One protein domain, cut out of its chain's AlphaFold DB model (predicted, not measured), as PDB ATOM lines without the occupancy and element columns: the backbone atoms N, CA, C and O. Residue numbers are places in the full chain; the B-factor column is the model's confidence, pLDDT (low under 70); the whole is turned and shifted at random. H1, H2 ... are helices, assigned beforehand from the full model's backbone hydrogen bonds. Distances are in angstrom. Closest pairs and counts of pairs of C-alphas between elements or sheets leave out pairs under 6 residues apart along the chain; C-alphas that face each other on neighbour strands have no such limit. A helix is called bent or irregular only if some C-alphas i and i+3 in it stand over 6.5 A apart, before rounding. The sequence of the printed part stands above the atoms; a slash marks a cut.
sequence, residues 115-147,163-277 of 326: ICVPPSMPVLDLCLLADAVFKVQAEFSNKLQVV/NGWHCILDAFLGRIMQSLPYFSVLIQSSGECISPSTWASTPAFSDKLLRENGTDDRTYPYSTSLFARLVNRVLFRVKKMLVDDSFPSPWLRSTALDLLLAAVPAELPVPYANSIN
ATOM      1  N   ILE A 115     208.541 245.697 187.794       81.94
ATOM      2  CA  ILE A 115     207.766 244.560 188.286       81.94
ATOM      3  C   ILE A 115     207.687 244.649 189.810       81.94
ATOM      4  O   ILE A 115     208.704 244.773 190.490       81.94
ATOM      5  N   CYS A 116     206.478 244.596 190.359       85.69
ATOM      6  CA  CYS A 116     206.276 244.563 191.805       85.69
ATOM      7  C   CYS A 116     206.422 243.126 192.318       85.69
ATOM      8  O   CYS A 116     206.090 242.174 191.607       85.69
ATOM      9  N   VAL A 117     206.915 242.962 193.549       85.88
ATOM     10  CA  VAL A 117     207.011 241.636 194.179       85.88
ATOM     11  C   VAL A 117     205.602 241.045 194.302       85.88
ATOM     12  O   VAL A 117     204.777 241.653 194.977       85.88
ATOM     13  N   PRO A 118     205.291 239.904 193.660       89.44
ATOM     14  CA  PRO A 118     203.949 239.331 193.693       89.44
ATOM     15  C   PRO A 118     203.639 238.704 195.064       89.44
ATOM     16  O   PRO A 118     204.564 238.318 195.787       89.44
ATOM     17  N   PRO A 119     202.355 238.490 195.407       89.31
ATOM     18  CA  PRO A 119     202.003 237.661 196.552       89.31
ATOM     19  C   PRO A 119     202.496 236.220 196.336       89.31
ATOM     20  O   PRO A 119     202.342 235.644 195.255       89.31
ATOM     21  N   SER A 120     203.083 235.618 197.371       86.25
ATOM     22  CA  SER A 120     203.742 234.308 197.269       86.25
ATOM     23  C   SER A 120     202.771 233.142 197.042       86.25
ATOM     24  O   SER A 120     203.100 232.221 196.295       86.25
ATOM     25  N   MET A 121     201.571 233.180 197.639       89.12
ATOM     26  CA  MET A 121     200.564 232.111 197.514       89.12
ATOM     27  C   MET A 121     200.086 231.891 196.062       89.12
ATOM     28  O   MET A 121     200.238 230.776 195.571       89.12
ATOM     29  N   PRO A 122     199.625 232.910 195.310       92.81
ATOM     30  CA  PRO A 122     199.273 232.765 193.892       92.81
ATOM     31  C   PRO A 122     200.401 232.196 193.026       92.81
ATOM     32  O   PRO A 122     200.176 231.356 192.155       92.81
ATOM     33  N   VAL A 123     201.635 232.641 193.270       91.00
ATOM     34  CA  VAL A 123     202.818 232.159 192.549       91.00
ATOM     35  C   VAL A 123     203.049 230.664 192.804       91.00
ATOM     36  O   VAL A 123     203.321 229.908 191.868       91.00
ATOM     37  N   LEU A 124     202.878 230.216 194.050       88.94
ATOM     38  CA  LEU A 124     202.914 228.802 194.414       88.94
ATOM     39  C   LEU A 124     201.773 228.015 193.750       88.94
ATOM     40  O   LEU A 124     202.024 226.962 193.161       88.94
ATOM     41  N   ASP A 125     200.545 228.528 193.816       92.50
ATOM     42  CA  ASP A 125     199.345 227.886 193.270       92.50
ATOM     43  C   ASP A 125     199.457 227.631 191.769       92.50
ATOM     44  O   ASP A 125     199.147 226.533 191.294       92.50
ATOM     45  N   LEU A 126     199.983 228.606 191.023       95.06
ATOM     46  CA  LEU A 126     200.266 228.449 189.601       95.06
ATOM     47  C   LEU A 126     201.194 227.254 189.348       95.06
ATOM     48  O   LEU A 126     200.932 226.435 188.463       95.06
ATOM     49  N   CYS A 127     202.269 227.131 190.127       91.25
ATOM     50  CA  CYS A 127     203.216 226.037 189.967       91.25
ATOM     51  C   CYS A 127     202.638 224.682 190.408       91.25
ATOM     52  O   CYS A 127     202.923 223.675 189.759       91.25
ATOM     53  N   LEU A 128     201.804 224.638 191.453       90.94
ATOM     54  CA  LEU A 128     201.114 223.417 191.888       90.94
ATOM     55  C   LEU A 128     200.152 222.903 190.810       90.94
ATOM     56  O   LEU A 128     200.175 221.715 190.474       90.94
ATOM     57  N   LEU A 129     199.342 223.793 190.231       92.44
ATOM     58  CA  LEU A 129     198.426 223.445 189.146       92.44
ATOM     59  C   LEU A 129     199.183 222.998 187.893       92.44
ATOM     60  O   LEU A 129     198.850 221.960 187.321       92.44
ATOM     61  N   ALA A 130     200.225 223.734 187.494       93.56
ATOM     62  CA  ALA A 130     201.042 223.383 186.335       93.56
ATOM     63  C   ALA A 130     201.706 222.008 186.507       93.56
ATOM     64  O   ALA A 130     201.631 221.167 185.610       93.56
ATOM     65  N   ASP A 131     202.303 221.740 187.673       91.06
ATOM     66  CA  ASP A 131     202.909 220.442 187.978       91.06
ATOM     67  C   ASP A 131     201.880 219.308 187.889       91.06
ATOM     68  O   ASP A 131     202.155 218.275 187.275       91.06
ATOM     69  N   ALA A 132     200.677 219.509 188.438       90.25
ATOM     70  CA  ALA A 132     199.598 218.529 188.387       90.25
ATOM     71  C   ALA A 132     199.117 218.257 186.950       90.25
ATOM     72  O   ALA A 132     198.994 217.096 186.551       90.25
ATOM     73  N   VAL A 133     198.896 219.303 186.150       90.69
ATOM     74  CA  VAL A 133     198.457 219.195 184.748       90.69
ATOM     75  C   VAL A 133     199.493 218.462 183.899       90.69
ATOM     76  O   VAL A 133     199.172 217.483 183.219       90.69
ATOM     77  N   PHE A 134     200.756 218.873 183.981       91.69
ATOM     78  CA  PHE A 134     201.842 218.232 183.246       91.69
ATOM     79  C   PHE A 134     202.086 216.795 183.725       91.69
ATOM     80  O   PHE A 134     202.401 215.918 182.919       91.69
ATOM     81  N   LYS A 135     201.896 216.507 185.020       89.12
ATOM     82  CA  LYS A 135     201.979 215.138 185.551       89.12
ATOM     83  C   LYS A 135     200.901 214.248 184.944       89.12
ATOM     84  O   LYS A 135     201.227 213.158 184.477       89.12
ATOM     85  N   VAL A 136     199.655 214.720 184.888       87.69
ATOM     86  CA  VAL A 136     198.549 213.992 184.248       87.69
ATOM     87  C   VAL A 136     198.857 213.712 182.773       87.69
ATOM     88  O   VAL A 136     198.689 212.575 182.334       87.69
ATOM     89  N   GLN A 137     199.372 214.693 182.023       89.12
ATOM     90  CA  GLN A 137     199.727 214.495 180.611       89.12
ATOM     91  C   GLN A 137     200.853 213.468 180.416       89.12
ATOM     92  O   GLN A 137     200.762 212.605 179.537       89.12
ATOM     93  N   ALA A 138     201.904 213.531 181.237       85.06
ATOM     94  CA  ALA A 138     203.001 212.568 181.184       85.06
ATOM     95  C   ALA A 138     202.518 211.140 181.510       85.06
ATOM     96  O   ALA A 138     202.879 210.178 180.832       85.06
ATOM     97  N   GLU A 139     201.654 210.983 182.518       84.06
ATOM     98  CA  GLU A 139     201.065 209.686 182.876       84.06
ATOM     99  C   GLU A 139     200.131 209.135 181.787       84.06
ATOM    100  O   GLU A 139     200.110 207.925 181.553       84.06
ATOM    101  N   PHE A 140     199.365 209.998 181.116       77.94
ATOM    102  CA  PHE A 140     198.470 209.599 180.029       77.94
ATOM    103  C   PHE A 140     199.245 209.122 178.793       77.94
ATOM    104  O   PHE A 140     198.925 208.074 178.230       77.94
ATOM    105  N   SER A 141     200.317 209.830 178.428       70.25
ATOM    106  CA  SER A 141     201.187 209.474 177.294       70.25
ATOM    107  C   SER A 141     201.865 208.114 177.498       70.25
ATOM    108  O   SER A 141     201.836 207.264 176.610       70.25
ATOM    109  N   ASN A 142     202.363 207.849 178.711       61.91
ATOM    110  CA  ASN A 142     202.959 206.557 179.063       61.91
ATOM    111  C   ASN A 142     201.959 205.393 178.974       61.91
ATOM    112  O   ASN A 142     202.326 204.292 178.578       61.91
ATOM    113  N   LYS A 143     200.682 205.609 179.321       60.34
ATOM    114  CA  LYS A 143     199.651 204.562 179.207       60.34
ATOM    115  C   LYS A 143     199.292 204.242 177.761       60.34
ATOM    116  O   LYS A 143     199.042 203.079 177.464       60.34
ATOM    117  N   LEU A 144     199.271 205.244 176.878       58.94
ATOM    118  CA  LEU A 144     199.018 205.040 175.449       58.94
ATOM    119  C   LEU A 144     200.121 204.204 174.790       58.94
ATOM    120  O   LEU A 144     199.811 203.329 173.990       58.94
ATOM    121  N   GLN A 145     201.382 204.407 175.178       55.34
ATOM    122  CA  GLN A 145     202.521 203.646 174.647       55.34
ATOM    123  C   GLN A 145     202.578 202.180 175.127       55.34
ATOM    124  O   GLN A 145     203.237 201.356 174.500       55.34
ATOM    125  N   VAL A 146     201.901 201.831 176.229       50.75
ATOM    126  CA  VAL A 146     201.915 200.471 176.812       50.75
ATOM    127  C   VAL A 146     200.810 199.569 176.240       50.75
ATOM    128  O   VAL A 146     200.842 198.355 176.445       50.75
ATOM    129  N   VAL A 147     199.842 200.111 175.491       42.38
ATOM    130  CA  VAL A 147     198.841 199.291 174.792       42.38
ATOM    131  C   VAL A 147     199.484 198.717 173.521       42.38
ATOM    132  O   VAL A 147     199.840 199.494 172.639       42.38
ATOM    133  N   ASN A 163     191.462 219.272 171.302       69.38
ATOM    134  CA  ASN A 163     190.457 219.080 172.344       69.38
ATOM    135  C   ASN A 163     190.733 220.071 173.485       69.38
ATOM    136  O   ASN A 163     191.820 220.645 173.550       69.38
ATOM    137  N   GLY A 164     189.777 220.260 174.398       70.56
ATOM    138  CA  GLY A 164     189.930 221.201 175.516       70.56
ATOM    139  C   GLY A 164     191.185 220.960 176.369       70.56
ATOM    140  O   GLY A 164     191.758 221.907 176.897       70.56
ATOM    141  N   TRP A 165     191.685 219.722 176.424       81.50
ATOM    142  CA  TRP A 165     192.933 219.394 177.113       81.50
ATOM    143  C   TRP A 165     194.176 220.015 176.453       81.50
ATOM    144  O   TRP A 165     195.067 220.485 177.157       81.50
ATOM    145  N   HIS A 166     194.222 220.106 175.117       84.06
ATOM    146  CA  HIS A 166     195.297 220.828 174.421       84.06
ATOM    147  C   HIS A 166     195.300 222.317 174.788       84.06
ATOM    148  O   HIS A 166     196.361 222.875 175.051       84.06
ATOM    149  N   CYS A 167     194.122 222.944 174.845       83.25
ATOM    150  CA  CYS A 167     193.985 224.351 175.230       83.25
ATOM    151  C   CYS A 167     194.437 224.592 176.676       83.25
ATOM    152  O   CYS A 167     195.036 225.620 176.972       83.25
ATOM    153  N   ILE A 168     194.194 223.636 177.574       87.12
ATOM    154  CA  ILE A 168     194.651 223.715 178.965       87.12
ATOM    155  C   ILE A 168     196.169 223.613 179.048       87.12
ATOM    156  O   ILE A 168     196.791 224.440 179.709       87.12
ATOM    157  N   LEU A 169     196.776 222.637 178.366       90.50
ATOM    158  CA  LEU A 169     198.234 222.503 178.335       90.50
ATOM    159  C   LEU A 169     198.902 223.787 177.840       90.50
ATOM    160  O   LEU A 169     199.861 224.246 178.456       90.50
ATOM    161  N   ASP A 170     198.366 224.384 176.779       90.12
ATOM    162  CA  ASP A 170     198.865 225.653 176.258       90.12
ATOM    163  C   ASP A 170     198.688 226.808 177.233       90.12
ATOM    164  O   ASP A 170     199.640 227.540 177.495       90.12
ATOM    165  N   ALA A 171     197.502 226.930 177.835       91.31
ATOM    166  CA  ALA A 171     197.245 227.951 178.834       91.31
ATOM    167  C   ALA A 171     198.282 227.871 179.965       91.31
ATOM    168  O   ALA A 171     198.874 228.888 180.317       91.31
ATOM    169  N   PHE A 172     198.575 226.676 180.485       94.56
ATOM    170  CA  PHE A 172     199.589 226.505 181.528       94.56
ATOM    171  C   PHE A 172     201.009 226.820 181.046       94.56
ATOM    172  O   PHE A 172     201.736 227.509 181.760       94.56
ATOM    173  N   LEU A 173     201.408 226.384 179.846       94.69
ATOM    174  CA  LEU A 173     202.718 226.737 179.282       94.69
ATOM    175  C   LEU A 173     202.872 228.259 179.141       94.69
ATOM    176  O   LEU A 173     203.854 228.828 179.623       94.69
ATOM    177  N   GLY A 174     201.873 228.922 178.557       91.81
ATOM    178  CA  GLY A 174     201.849 230.370 178.380       91.81
ATOM    179  C   GLY A 174     201.852 231.132 179.706       91.81
ATOM    180  O   GLY A 174     202.598 232.098 179.854       91.81
ATOM    181  N   ARG A 175     201.074 230.689 180.704       93.75
ATOM    182  CA  ARG A 175     201.019 231.335 182.028       93.75
ATOM    183  C   ARG A 175     202.309 231.182 182.822       93.75
ATOM    184  O   ARG A 175     202.737 232.149 183.450       93.75
ATOM    185  N   ILE A 176     202.959 230.020 182.766       93.50
ATOM    186  CA  ILE A 176     204.281 229.844 183.381       93.50
ATOM    187  C   ILE A 176     205.296 230.764 182.702       93.50
ATOM    188  O   ILE A 176     206.012 231.476 183.399       93.50
ATOM    189  N   MET A 177     205.308 230.821 181.366       90.75
ATOM    190  CA  MET A 177     206.222 231.684 180.610       90.75
ATOM    191  C   MET A 177     206.033 233.167 180.961       90.75
ATOM    192  O   MET A 177     207.007 233.862 181.239       90.75
ATOM    193  N   GLN A 178     204.782 233.635 181.032       90.38
ATOM    194  CA  GLN A 178     204.437 235.002 181.448       90.38
ATOM    195  C   GLN A 178     204.843 235.314 182.898       90.38
ATOM    196  O   GLN A 178     205.085 236.473 183.229       90.38
ATOM    197  N   SER A 179     204.928 234.297 183.760       91.38
ATOM    198  CA  SER A 179     205.193 234.463 185.194       91.38
ATOM    199  C   SER A 179     206.674 234.376 185.574       91.38
ATOM    200  O   SER A 179     207.029 234.726 186.699       91.38
ATOM    201  N   LEU A 180     207.560 233.964 184.658       88.38
ATOM    202  CA  LEU A 180     209.002 233.840 184.922       88.38
ATOM    203  C   LEU A 180     209.645 235.109 185.529       88.38
ATOM    204  O   LEU A 180     210.426 234.971 186.479       88.38
ATOM    205  N   PRO A 181     209.324 236.341 185.070       86.19
ATOM    206  CA  PRO A 181     209.869 237.550 185.684       86.19
ATOM    207  C   PRO A 181     209.428 237.720 187.144       86.19
ATOM    208  O   PRO A 181     210.246 238.034 188.005       86.19
ATOM    209  N   TYR A 182     208.162 237.430 187.447       87.75
ATOM    210  CA  TYR A 182     207.594 237.514 188.796       87.75
ATOM    211  C   TYR A 182     208.207 236.475 189.742       87.75
ATOM    212  O   TYR A 182     208.506 236.785 190.894       87.75
ATOM    213  N   PHE A 183     208.468 235.260 189.248       86.88
ATOM    214  CA  PHE A 183     209.180 234.226 190.004       86.88
ATOM    215  C   PHE A 183     210.591 234.680 190.378       86.88
ATOM    216  O   PHE A 183     211.027 234.497 191.516       86.88
ATOM    217  N   SER A 184     211.286 235.304 189.425       81.00
ATOM    218  CA  SER A 184     212.640 235.824 189.624       81.00
ATOM    219  C   SER A 184     212.658 236.934 190.674       81.00
ATOM    220  O   SER A 184     213.472 236.885 191.593       81.00
ATOM    221  N   VAL A 185     211.725 237.888 190.582       82.69
ATOM    222  CA  VAL A 185     211.573 238.981 191.556       82.69
ATOM    223  C   VAL A 185     211.257 238.445 192.953       82.69
ATOM    224  O   VAL A 185     211.906 238.844 193.920       82.69
ATOM    225  N   LEU A 186     210.319 237.500 193.077       83.00
ATOM    226  CA  LEU A 186     209.959 236.907 194.367       83.00
ATOM    227  C   LEU A 186     211.164 236.214 195.025       83.00
ATOM    228  O   LEU A 186     211.442 236.448 196.201       83.00
ATOM    229  N   ILE A 187     211.929 235.427 194.261       78.25
ATOM    230  CA  ILE A 187     213.144 234.767 194.760       78.25
ATOM    231  C   ILE A 187     214.184 235.801 195.199       78.25
ATOM    232  O   ILE A 187     214.685 235.718 196.321       78.25
ATOM    233  N   GLN A 188     214.466 236.802 194.360       77.25
ATOM    234  CA  GLN A 188     215.436 237.860 194.661       77.25
ATOM    235  C   GLN A 188     215.061 238.655 195.918       77.25
ATOM    236  O   GLN A 188     215.931 238.926 196.747       77.25
ATOM    237  N   SER A 189     213.777 238.984 196.090       76.56
ATOM    238  CA  SER A 189     213.279 239.751 197.242       76.56
ATOM    239  C   SER A 189     213.474 239.028 198.580       76.56
ATOM    240  O   SER A 189     213.640 239.670 199.615       76.56
ATOM    241  N   SER A 190     213.523 237.693 198.567       72.06
ATOM    242  CA  SER A 190     213.692 236.885 199.777       72.06
ATOM    243  C   SER A 190     215.127 236.835 200.314       72.06
ATOM    244  O   SER A 190     215.362 236.297 201.394       72.06
ATOM    245  N   GLY A 191     216.101 237.353 199.558       59.94
ATOM    246  CA  GLY A 191     217.521 237.272 199.908       59.94
ATOM    247  C   GLY A 191     218.128 235.868 199.779       59.94
ATOM    248  O   GLY A 191     219.328 235.705 200.010       59.94
ATOM    249  N   GLU A 192     217.350 234.852 199.384       60.03
ATOM    250  CA  GLU A 192     217.887 233.541 199.033       60.03
ATOM    251  C   GLU A 192     218.647 233.633 197.699       60.03
ATOM    252  O   GLU A 192     218.072 233.813 196.625       60.03
ATOM    253  N   CYS A 193     219.973 233.487 197.758       50.06
ATOM    254  CA  CYS A 193     220.805 233.355 196.567       50.06
ATOM    255  C   CYS A 193     220.650 231.939 196.005       50.06
ATOM    256  O   CYS A 193     221.418 231.025 196.313       50.06
ATOM    257  N   ILE A 194     219.618 231.744 195.194       53.12
ATOM    258  CA  ILE A 194     219.481 230.530 194.400       53.12
ATOM    259  C   ILE A 194     220.427 230.691 193.220       53.12
ATOM    260  O   ILE A 194     220.279 231.616 192.424       53.12
ATOM    261  N   SER A 195     221.445 229.827 193.158       43.91
ATOM    262  CA  SER A 195     222.446 229.858 192.091       43.91
ATOM    263  C   SER A 195     221.755 230.008 190.725       43.91
ATOM    264  O   SER A 195     220.804 229.270 190.466       43.91
ATOM    265  N   PRO A 196     222.251 230.877 189.821       39.72
ATOM    266  CA  PRO A 196     221.765 231.003 188.437       39.72
ATOM    267  C   PRO A 196     221.877 229.720 187.584       39.72
ATOM    268  O   PRO A 196     221.670 229.733 186.378       39.72
ATOM    269  N   SER A 197     222.193 228.578 188.186       42.62
ATOM    270  CA  SER A 197     222.084 227.253 187.595       42.62
ATOM    271  C   SER A 197     220.777 226.643 188.139       42.62
ATOM    272  O   SER A 197     220.640 226.421 189.327       42.62
ATOM    273  N   THR A 198     219.720 226.282 187.413       51.53
ATOM    274  CA  THR A 198     219.668 225.563 186.149       51.53
ATOM    275  C   THR A 198     218.188 225.303 185.822       51.53
ATOM    276  O   THR A 198     217.707 224.181 185.939       51.53
ATOM    277  N   TRP A 199     217.438 226.338 185.452       53.66
ATOM    278  CA  TRP A 199     216.020 226.191 185.087       53.66
ATOM    279  C   TRP A 199     215.871 225.348 183.805       53.66
ATOM    280  O   TRP A 199     215.015 224.473 183.709       53.66
ATOM    281  N   ALA A 200     216.804 225.525 182.860       45.53
ATOM    282  CA  ALA A 200     216.934 224.704 181.653       45.53
ATOM    283  C   ALA A 200     218.093 223.683 181.722       45.53
ATOM    284  O   ALA A 200     218.026 222.585 181.151       45.53
ATOM    285  N   SER A 201     219.180 224.035 182.414       42.47
ATOM    286  CA  SER A 201     220.478 223.366 182.272       42.47
ATOM    287  C   SER A 201     220.789 222.333 183.366       42.47
ATOM    288  O   SER A 201     221.958 222.021 183.547       42.47
ATOM    289  N   THR A 202     219.808 221.789 184.109       44.94
ATOM    290  CA  THR A 202     220.111 220.764 185.132       44.94
ATOM    291  C   THR A 202     220.716 219.555 184.404       44.94
ATOM    292  O   THR A 202     220.005 218.931 183.605       44.94
ATOM    293  N   PRO A 203     222.010 219.220 184.599       38.16
ATOM    294  CA  PRO A 203     222.672 218.185 183.802       38.16
ATOM    295  C   PRO A 203     222.351 216.768 184.286       38.16
ATOM    296  O   PRO A 203     222.802 215.797 183.688       38.16
ATOM    297  N   ALA A 204     221.597 216.615 185.375       35.09
ATOM    298  CA  ALA A 204     221.342 215.319 185.976       35.09
ATOM    299  C   ALA A 204     219.860 214.955 185.868       35.09
ATOM    300  O   ALA A 204     219.017 215.512 186.571       35.09
ATOM    301  N   PHE A 205     219.565 213.970 185.017       41.69
ATOM    302  CA  PHE A 205     218.372 213.133 185.116       41.69
ATOM    303  C   PHE A 205     218.347 212.477 186.499       41.69
ATOM    304  O   PHE A 205     218.845 211.373 186.702       41.69
ATOM    305  N   SER A 206     217.810 213.180 187.483       42.50
ATOM    306  CA  SER A 206     217.529 212.608 188.783       42.50
ATOM    307  C   SER A 206     216.023 212.576 188.928       42.50
ATOM    308  O   SER A 206     215.405 213.561 189.325       42.50
ATOM    309  N   ASP A 207     215.431 211.407 188.664       50.09
ATOM    310  CA  ASP A 207     214.033 211.114 189.004       50.09
ATOM    311  C   ASP A 207     213.723 211.415 190.486       50.09
ATOM    312  O   ASP A 207     212.556 211.450 190.860       50.09
ATOM    313  N   LYS A 208     214.730 211.668 191.344       50.88
ATOM    314  CA  LYS A 208     214.530 212.141 192.721       50.88
ATOM    315  C   LYS A 208     213.695 213.425 192.786       50.88
ATOM    316  O   LYS A 208     212.820 213.478 193.636       50.88
ATOM    317  N   LEU A 209     213.875 214.385 191.868       54.34
ATOM    318  CA  LEU A 209     213.068 215.623 191.815       54.34
ATOM    319  C   LEU A 209     211.580 215.353 191.518       54.34
ATOM    320  O   LEU A 209     210.715 216.119 191.923       54.34
ATOM    321  N   LEU A 210     211.279 214.250 190.825       53.53
ATOM    322  CA  LEU A 210     209.911 213.803 190.542       53.53
ATOM    323  C   LEU A 210     209.356 212.835 191.601       53.53
ATOM    324  O   LEU A 210     208.148 212.618 191.651       53.53
ATOM    325  N   ARG A 211     210.233 212.210 192.400       47.28
ATOM    326  CA  ARG A 211     209.899 211.217 193.438       47.28
ATOM    327  C   ARG A 211     209.685 211.819 194.821       47.28
ATOM    328  O   ARG A 211     209.295 211.077 195.721       47.28
ATOM    329  N   GLU A 212     209.908 213.116 195.008       52.91
ATOM    330  CA  GLU A 212     209.505 213.844 196.216       52.91
ATOM    331  C   GLU A 212     207.972 213.949 196.289       52.91
ATOM    332  O   GLU A 212     207.380 215.004 196.132       52.91
ATOM    333  N   ASN A 213     207.319 212.809 196.507       43.34
ATOM    334  CA  ASN A 213     205.899 212.677 196.831       43.34
ATOM    335  C   ASN A 213     205.671 212.728 198.361       43.34
ATOM    336  O   ASN A 213     204.649 212.241 198.833       43.34
ATOM    337  N   GLY A 214     206.656 213.186 199.146       43.03
ATOM    338  CA  GLY A 214     206.739 212.887 200.583       43.03
ATOM    339  C   GLY A 214     206.895 214.076 201.528       43.03
ATOM    340  O   GLY A 214     206.804 213.880 202.735       43.03
ATOM    341  N   THR A 215     207.121 215.287 201.029       43.56
ATOM    342  CA  THR A 215     206.879 216.489 201.831       43.56
ATOM    343  C   THR A 215     205.446 216.901 201.560       43.56
ATOM    344  O   THR A 215     205.068 217.029 200.399       43.56
ATOM    345  N   ASP A 216     204.629 217.036 202.603       46.50
ATOM    346  CA  ASP A 216     203.316 217.665 202.487       46.50
ATOM    347  C   ASP A 216     203.531 219.101 201.975       46.50
ATOM    348  O   ASP A 216     203.626 220.051 202.755       46.50
ATOM    349  N   ASP A 217     203.550 219.267 200.647       51.91
ATOM    350  CA  ASP A 217     203.491 220.544 199.912       51.91
ATOM    351  C   ASP A 217     202.175 221.309 200.230       51.91
ATOM    352  O   ASP A 217     201.852 222.315 199.607       51.91
ATOM    353  N   ARG A 218     201.392 220.819 201.201       50.22
ATOM    354  CA  ARG A 218     200.122 221.328 201.725       50.22
ATOM    355  C   ARG A 218     200.265 222.047 203.072       50.22
ATOM    356  O   ARG A 218     199.256 222.473 203.624       50.22
ATOM    357  N   THR A 219     201.474 222.133 203.637       45.28
ATOM    358  CA  THR A 219     201.687 222.720 204.973       45.28
ATOM    359  C   THR A 219     202.409 224.061 204.891       45.28
ATOM    360  O   THR A 219     203.547 224.140 204.434       45.28
ATOM    361  N   TYR A 220     201.742 225.106 205.378       42.91
ATOM    362  CA  TYR A 220     202.280 226.449 205.595       42.91
ATOM    363  C   TYR A 220     203.226 226.476 206.820       42.91
ATOM    364  O   TYR A 220     202.959 225.751 207.785       42.91
ATOM    365  N   PRO A 221     204.286 227.316 206.858       51.34
ATOM    366  CA  PRO A 221     204.672 228.337 205.880       51.34
ATOM    367  C   PRO A 221     205.626 227.842 204.784       51.34
ATOM    368  O   PRO A 221     206.598 227.133 205.039       51.34
ATOM    369  N   TYR A 222     205.360 228.284 203.554       63.88
ATOM    370  CA  TYR A 222     206.165 227.982 202.371       63.88
ATOM    371  C   TYR A 222     207.447 228.827 202.353       63.88
ATOM    372  O   TYR A 222     207.382 230.054 202.369       63.88
ATOM    373  N   SER A 223     208.617 228.183 202.303       69.06
ATOM    374  CA  SER A 223     209.896 228.880 202.114       69.06
ATOM    375  C   SER A 223     210.142 229.209 200.638       69.06
ATOM    376  O   SER A 223     209.701 228.483 199.742       69.06
ATOM    377  N   THR A 224     210.913 230.261 200.355       69.06
ATOM    378  CA  THR A 224     211.330 230.597 198.982       69.06
ATOM    379  C   THR A 224     212.097 229.450 198.316       69.06
ATOM    380  O   THR A 224     211.925 229.176 197.128       69.06
ATOM    381  N   SER A 225     212.849 228.691 199.107       68.88
ATOM    382  CA  SER A 225     213.528 227.468 198.680       68.88
ATOM    383  C   SER A 225     212.565 226.361 198.238       68.88
ATOM    384  O   SER A 225     212.850 225.656 197.266       68.88
ATOM    385  N   LEU A 226     211.414 226.207 198.900       73.19
ATOM    386  CA  LEU A 226     210.360 225.280 198.480       73.19
ATOM    387  C   LEU A 226     209.720 225.746 197.169       73.19
ATOM    388  O   LEU A 226     209.562 224.942 196.249       73.19
ATOM    389  N   PHE A 227     209.440 227.046 197.043       78.12
ATOM    390  CA  PHE A 227     208.938 227.628 195.801       78.12
ATOM    391  C   PHE A 227     209.896 227.373 194.628       78.12
ATOM    392  O   PHE A 227     209.502 226.795 193.618       78.12
ATOM    393  N   ALA A 228     211.178 227.699 194.766       76.62
ATOM    394  CA  ALA A 228     212.149 227.503 193.695       76.62
ATOM    395  C   ALA A 228     212.349 226.029 193.317       76.62
ATOM    396  O   ALA A 228     212.558 225.700 192.145       76.62
ATOM    397  N   ARG A 229     212.260 225.110 194.285       76.50
ATOM    398  CA  ARG A 229     212.222 223.669 194.001       76.50
ATOM    399  C   ARG A 229     211.001 223.291 193.175       76.50
ATOM    400  O   ARG A 229     211.140 222.518 192.230       76.50
ATOM    401  N   LEU A 230     209.836 223.844 193.501       80.25
ATOM    402  CA  LEU A 230     208.611 223.602 192.757       80.25
ATOM    403  C   LEU A 230     208.716 224.128 191.321       80.25
ATOM    404  O   LEU A 230     208.358 223.405 190.392       80.25
ATOM    405  N   VAL A 231     209.282 225.319 191.103       84.69
ATOM    406  CA  VAL A 231     209.452 225.818 189.730       84.69
ATOM    407  C   VAL A 231     210.425 224.958 188.926       84.69
ATOM    408  O   VAL A 231     210.131 224.582 187.790       84.69
ATOM    409  N   ASN A 232     211.541 224.549 189.537       79.88
ATOM    410  CA  ASN A 232     212.460 223.592 188.921       79.88
ATOM    411  C   ASN A 232     211.762 222.264 188.589       79.88
ATOM    412  O   ASN A 232     212.005 221.694 187.527       79.88
ATOM    413  N   ARG A 233     210.870 221.774 189.461       82.69
ATOM    414  CA  ARG A 233     210.080 220.554 189.231       82.69
ATOM    415  C   ARG A 233     209.165 220.699 188.014       82.69
ATOM    416  O   ARG A 233     209.158 219.806 187.164       82.69
ATOM    417  N   VAL A 234     208.458 221.825 187.894       89.12
ATOM    418  CA  VAL A 234     207.591 222.139 186.745       89.12
ATOM    419  C   VAL A 234     208.396 222.158 185.445       89.12
ATOM    420  O   VAL A 234     208.059 221.442 184.502       89.12
ATOM    421  N   LEU A 235     209.498 222.909 185.395       88.00
ATOM    422  CA  LEU A 235     210.320 223.024 184.187       88.00
ATOM    423  C   LEU A 235     211.019 221.721 183.815       88.00
ATOM    424  O   LEU A 235     211.061 221.350 182.640       88.00
ATOM    425  N   PHE A 236     211.507 220.976 184.806       84.31
ATOM    426  CA  PHE A 236     212.052 219.644 184.579       84.31
ATOM    427  C   PHE A 236     211.004 218.720 183.955       84.31
ATOM    428  O   PHE A 236     211.320 217.960 183.040       84.31
ATOM    429  N   ARG A 237     209.748 218.797 184.405       87.50
ATOM    430  CA  ARG A 237     208.656 218.001 183.845       87.50
ATOM    431  C   ARG A 237     208.350 218.386 182.399       87.50
ATOM    432  O   ARG A 237     208.241 217.487 181.573       87.50
ATOM    433  N   VAL A 238     208.304 219.680 182.079       90.44
ATOM    434  CA  VAL A 238     208.165 220.171 180.694       90.44
ATOM    435  C   VAL A 238     209.304 219.638 179.818       90.44
ATOM    436  O   VAL A 238     209.056 219.050 178.765       90.44
ATOM    437  N   LYS A 239     210.555 219.746 180.283       87.62
ATOM    438  CA  LYS A 239     211.734 219.207 179.589       87.62
ATOM    439  C   LYS A 239     211.644 217.695 179.381       87.62
ATOM    440  O   LYS A 239     211.919 217.216 178.285       87.62
ATOM    441  N   LYS A 240     211.239 216.939 180.404       86.00
ATOM    442  CA  LYS A 240     211.053 215.486 180.309       86.00
ATOM    443  C   LYS A 240     209.969 215.131 179.294       86.00
ATOM    444  O   LYS A 240     210.208 214.294 178.437       86.00
ATOM    445  N   MET A 241     208.835 215.828 179.314       88.25
ATOM    446  CA  MET A 241     207.762 215.631 178.337       88.25
ATOM    447  C   MET A 241     208.201 215.922 176.893       88.25
ATOM    448  O   MET A 241     207.712 215.265 175.979       88.25
ATOM    449  N   LEU A 242     209.131 216.860 176.665       87.94
ATOM    450  CA  LEU A 242     209.723 217.089 175.338       87.94
ATOM    451  C   LEU A 242     210.601 215.912 174.890       87.94
ATOM    452  O   LEU A 242     210.553 215.515 173.723       87.94
ATOM    453  N   VAL A 243     211.424 215.378 175.796       86.62
ATOM    454  CA  VAL A 243     212.334 214.255 175.512       86.62
ATOM    455  C   VAL A 243     211.554 212.961 175.281       86.62
ATOM    456  O   VAL A 243     211.827 212.260 174.313       86.62
ATOM    457  N   ASP A 244     210.545 212.700 176.111       84.94
ATOM    458  CA  ASP A 244     209.714 211.490 176.081       84.94
ATOM    459  C   ASP A 244     208.574 211.572 175.036       84.94
ATOM    460  O   ASP A 244     207.667 210.743 175.042       84.94
ATOM    461  N   ASP A 245     208.575 212.604 174.181       82.38
ATOM    462  CA  ASP A 245     207.536 212.897 173.174       82.38
ATOM    463  C   ASP A 245     206.098 212.814 173.723       82.38
ATOM    464  O   ASP A 245     205.168 212.315 173.097       82.38
ATOM    465  N   SER A 246     205.915 213.310 174.948       85.06
ATOM    466  CA  SER A 246     204.650 213.267 175.687       85.06
ATOM    467  C   SER A 246     203.754 214.482 175.425       85.06
ATOM    468  O   SER A 246     202.742 214.661 176.107       85.06
ATOM    469  N   PHE A 247     204.112 215.355 174.480       86.50
ATOM    470  CA  PHE A 247     203.249 216.460 174.059       86.50
ATOM    471  C   PHE A 247     202.302 215.997 172.952       86.50
ATOM    472  O   PHE A 247     202.750 215.415 171.969       86.50
ATOM    473  N   PRO A 248     200.994 216.285 173.057       82.62
ATOM    474  CA  PRO A 248     200.015 215.737 172.125       82.62
ATOM    475  C   PRO A 248     199.994 216.463 170.767       82.62
ATOM    476  O   PRO A 248     199.304 216.025 169.847       82.62
ATOM    477  N   SER A 249     200.742 217.563 170.611       83.81
ATOM    478  CA  SER A 249     200.834 218.298 169.350       83.81
ATOM    479  C   SER A 249     202.197 218.990 169.142       83.81
ATOM    480  O   SER A 249     202.860 219.367 170.115       83.81
ATOM    481  N   PRO A 250     202.603 219.240 167.878       86.38
ATOM    482  CA  PRO A 250     203.846 219.955 167.565       86.38
ATOM    483  C   PRO A 250     203.877 221.403 168.065       86.38
ATOM    484  O   PRO A 250     204.933 221.910 168.431       86.38
ATOM    485  N   TRP A 251     202.730 222.081 168.093       88.62
ATOM    486  CA  TRP A 251     202.657 223.474 168.528       88.62
ATOM    487  C   TRP A 251     202.853 223.603 170.045       88.62
ATOM    488  O   TRP A 251     203.627 224.448 170.472       88.62
ATOM    489  N   LEU A 252     202.287 222.691 170.849       89.25
ATOM    490  CA  LEU A 252     202.556 222.624 172.293       89.25
ATOM    491  C   LEU A 252     204.028 222.321 172.573       89.25
ATOM    492  O   LEU A 252     204.612 222.866 173.506       89.25
ATOM    493  N   ARG A 253     204.641 221.469 171.743       89.25
ATOM    494  CA  ARG A 253     206.079 221.194 171.789       89.25
ATOM    495  C   ARG A 253     206.895 222.468 171.528       89.25
ATOM    496  O   ARG A 253     207.889 222.686 172.214       89.25
ATOM    497  N   SER A 254     206.465 223.312 170.586       90.81
ATOM    498  CA  SER A 254     207.081 224.622 170.325       90.81
ATOM    499  C   SER A 254     206.938 225.557 171.524       90.81
ATOM    500  O   SER A 254     207.949 226.029 172.031       90.81
ATOM    501  N   THR A 255     205.725 225.737 172.058       91.69
ATOM    502  CA  THR A 255     205.484 226.594 173.234       91.69
ATOM    503  C   THR A 255     206.296 226.133 174.451       91.69
ATOM    504  O   THR A 255     206.826 226.943 175.209       91.69
ATOM    505  N   ALA A 256     206.444 224.820 174.641       91.56
ATOM    506  CA  ALA A 256     207.278 224.252 175.696       91.56
ATOM    507  C   ALA A 256     208.776 224.532 175.495       91.56
ATOM    508  O   ALA A 256     209.485 224.766 176.474       91.56
ATOM    509  N   LEU A 257     209.269 224.526 174.252       90.38
ATOM    510  CA  LEU A 257     210.641 224.936 173.943       90.38
ATOM    511  C   LEU A 257     210.845 226.428 174.212       90.38
ATOM    512  O   LEU A 257     211.828 226.778 174.862       90.38
ATOM    513  N   ASP A 258     209.910 227.277 173.786       89.75
ATOM    514  CA  ASP A 258     209.953 228.721 174.032       89.75
ATOM    515  C   ASP A 258     209.984 229.022 175.533       89.75
ATOM    516  O   ASP A 258     210.821 229.798 175.994       89.75
ATOM    517  N   LEU A 259     209.158 228.326 176.321       89.88
ATOM    518  CA  LEU A 259     209.186 228.405 177.778       89.88
ATOM    519  C   LEU A 259     210.564 228.033 178.347       89.88
ATOM    520  O   LEU A 259     211.095 228.754 179.189       89.88
ATOM    521  N   LEU A 260     211.154 226.913 177.917       87.12
ATOM    522  CA  LEU A 260     212.460 226.485 178.427       87.12
ATOM    523  C   LEU A 260     213.588 227.433 178.019       87.12
ATOM    524  O   LEU A 260     214.512 227.616 178.806       87.12
ATOM    525  N   LEU A 261     213.512 228.029 176.827       84.94
ATOM    526  CA  LEU A 261     214.449 229.050 176.359       84.94
ATOM    527  C   LEU A 261     214.307 230.344 177.164       84.94
ATOM    528  O   LEU A 261     215.315 230.893 177.599       84.94
ATOM    529  N   ALA A 262     213.076 230.791 177.423       81.25
ATOM    530  CA  ALA A 262     212.789 231.957 178.257       81.25
ATOM    531  C   ALA A 262     213.191 231.742 179.725       81.25
ATOM    532  O   ALA A 262     213.570 232.685 180.413       81.25
ATOM    533  N   ALA A 263     213.132 230.497 180.203       76.44
ATOM    534  CA  ALA A 263     213.567 230.126 181.542       76.44
ATOM    535  C   ALA A 263     215.095 230.013 181.671       76.44
ATOM    536  O   ALA A 263     215.587 229.905 182.791       76.44
ATOM    537  N   VAL A 264     215.867 230.023 180.572       66.94
ATOM    538  CA  VAL A 264     217.332 230.099 180.664       66.94
ATOM    539  C   VAL A 264     217.683 231.434 181.318       66.94
ATOM    540  O   VAL A 264     217.339 232.480 180.770       66.94
ATOM    541  N   PRO A 265     218.385 231.437 182.461       55.41
ATOM    542  CA  PRO A 265     218.783 232.682 183.085       55.41
ATOM    543  C   PRO A 265     219.820 233.367 182.192       55.41
ATOM    544  O   PRO A 265     220.994 232.999 182.178       55.41
ATOM    545  N   ALA A 266     219.390 234.377 181.438       41.53
ATOM    546  CA  ALA A 266     220.249 235.519 181.189       41.53
ATOM    547  C   ALA A 266     220.350 236.254 182.529       41.53
ATOM    548  O   ALA A 266     219.331 236.456 183.186       41.53
ATOM    549  N   GLU A 267     221.555 236.593 182.976       44.59
ATOM    550  CA  GLU A 267     221.779 237.437 184.151       44.59
ATOM    551  C   GLU A 267     221.119 238.807 183.930       44.59
ATOM    552  O   GLU A 267     221.751 239.770 183.509       44.59
ATOM    553  N   LEU A 268     219.815 238.892 184.150       42.56
ATOM    554  CA  LEU A 268     219.058 240.122 184.079       42.56
ATOM    555  C   LEU A 268     218.578 240.391 185.498       42.56
ATOM    556  O   LEU A 268     217.623 239.751 185.949       42.56
ATOM    557  N   PRO A 269     219.245 241.290 186.245       53.44
ATOM    558  CA  PRO A 269     218.598 241.896 187.394       53.44
ATOM    559  C   PRO A 269     217.315 242.538 186.869       53.44
ATOM    560  O   PRO A 269     217.359 243.517 186.125       53.44
ATOM    561  N   VAL A 270     216.173 241.928 187.179       59.56
ATOM    562  CA  VAL A 270     214.871 242.497 186.854       59.56
ATOM    563  C   VAL A 270     214.713 243.678 187.803       59.56
ATOM    564  O   VAL A 270     214.704 243.455 189.012       59.56
ATOM    565  N   PRO A 271     214.660 244.931 187.323       60.28
ATOM    566  CA  PRO A 271     214.414 246.052 188.213       60.28
ATOM    567  C   PRO A 271     213.028 245.864 188.841       60.28
ATOM    568  O   PRO A 271     212.028 245.773 188.126       60.28
ATOM    569  N   TYR A 272     212.983 245.765 190.168       59.66
ATOM    570  CA  TYR A 272     211.745 245.547 190.907       59.66
ATOM    571  C   TYR A 272     211.566 246.565 192.026       59.66
ATOM    572  O   TYR A 272     212.533 247.016 192.642       59.66
ATOM    573  N   ALA A 273     210.306 246.900 192.289       61.72
ATOM    574  CA  ALA A 273     209.919 247.740 193.411       61.72
ATOM    575  C   ALA A 273     209.617 246.854 194.628       61.72
ATOM    576  O   ALA A 273     208.761 245.967 194.567       61.72
ATOM    577  N   ASN A 274     210.309 247.096 195.744       53.88
ATOM    578  CA  ASN A 274     209.988 246.490 197.037       53.88
ATOM    579  C   ASN A 274     208.866 247.307 197.694       53.88
ATOM    580  O   ASN A 274     209.118 248.171 198.526       53.88
ATOM    581  N   SER A 275     207.616 247.056 197.309       49.59
ATOM    582  CA  SER A 275     206.451 247.770 197.854       49.59
ATOM    583  C   SER A 275     205.977 247.249 199.219       49.59
ATOM    584  O   SER A 275     204.953 247.701 199.717       49.59
ATOM    585  N   ILE A 276     206.714 246.333 199.865       44.12
ATOM    586  CA  ILE A 276     206.256 245.648 201.089       44.12
ATOM    587  C   ILE A 276     206.053 246.616 202.279       44.12
ATOM    588  O   ILE A 276     205.349 246.258 203.213       44.12
ATOM    589  N   ASN A 277     206.581 247.849 202.250       35.28
ATOM    590  CA  ASN A 277     206.382 248.830 203.334       35.28
ATOM    591  C   ASN A 277     206.073 250.272 202.895       35.28
ATOM    592  O   ASN A 277     205.983 251.154 203.747       35.28
TER     593      ASN A 277
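What this domain is: This is residues 115 to 147 and 163 to 277 of the 326 residues of an uncharacterized protein of Schistocephalus solidus (UniProt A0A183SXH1). Look for two pairs of side-by-side helices, H1 with H4 and H2a with H5, the one pair crossing the other at a slant to make a four-helix bundle, up and down, each helix running against the one before it in the chain. H1 runs along the long axis; H2 bends, and its second arm, H2b, turns to the beginning of H4, while long links carrying little H3 loop round outside H4. The printed part has 148 residues with five named helices, H1 to H5 in order, and no named strand; the class is all helix. It is compact, with a radius of gyration of the C-alphas of 15.6 A, yet elongated in outline, spanning 57 by 32 by 31 A.

How they stand to each other: Begin with H1, residues 120 to 146. It touches H4, residues 224 to 243, the same way at a shallow tilt of 27 degrees; the closest C-alphas, of Asp 131 and Val 234, are 5.1 A apart. H2, residues 164 to 189, was assigned as one helix by its hydrogen bonds but is bent: C-alphas 178 and 181 are 7.3 A apart, and its arms H2a, 164 to 178, and H2b, 181 to 189, stand at 46 degrees. With residues 126 to 134 alone, H1 touches H2a, closest at the C-alphas of Ala 130 and Phe 172, 5.9 A, opposite ways at a steep tilt of 43 degrees. H2a touches H5, residues 250 to 262, the same way at a shallow tilt of 15 degrees, with the C-alphas of Met 177 and Leu 259 closest, 5.2 A. H4 and H5 are a helical hairpin; the closest C-alphas, of Val 238 and Ala 256, are 6.5 A apart. H2b and H4 only just touch, with 3 pairs of C-alphas within 8 A, the closest those of Ile 187 and Thr 224, 6.2 A. H3, residues 208 to 211, is close to H4 but not clearly touching. In H1, H2a, H2b, H4 and H5 every O i to N i+4 pair is within hydrogen-bond range; H3 is too short for one.

Where its parts are: Find C-alpha 120 at (203.742, 234.308, 197.269); from there H1 runs 39.6 A to C-alpha 146. H2a measures 20.9 A, H2b 12.2 A, H3 4.8 A, H4 28.6 A and H5 18.4 A, ending at C-alpha 262, (212.789, 231.957, 178.257).

The domain as a whole: The C-alphas of Val 147 and Asn 277 are farthest apart, 57.7 A. Residues 148 to 162 are not printed; C-alphas 147 and 163 are 21.6 A apart across the cut. The links H2 to H3 and H3 to H4 are long. Residues 115 to 116 pair with 272 to 273, parallel. Confidence is under 70 at residues 142 to 147, 163, 191 to 225 and 264 to 277.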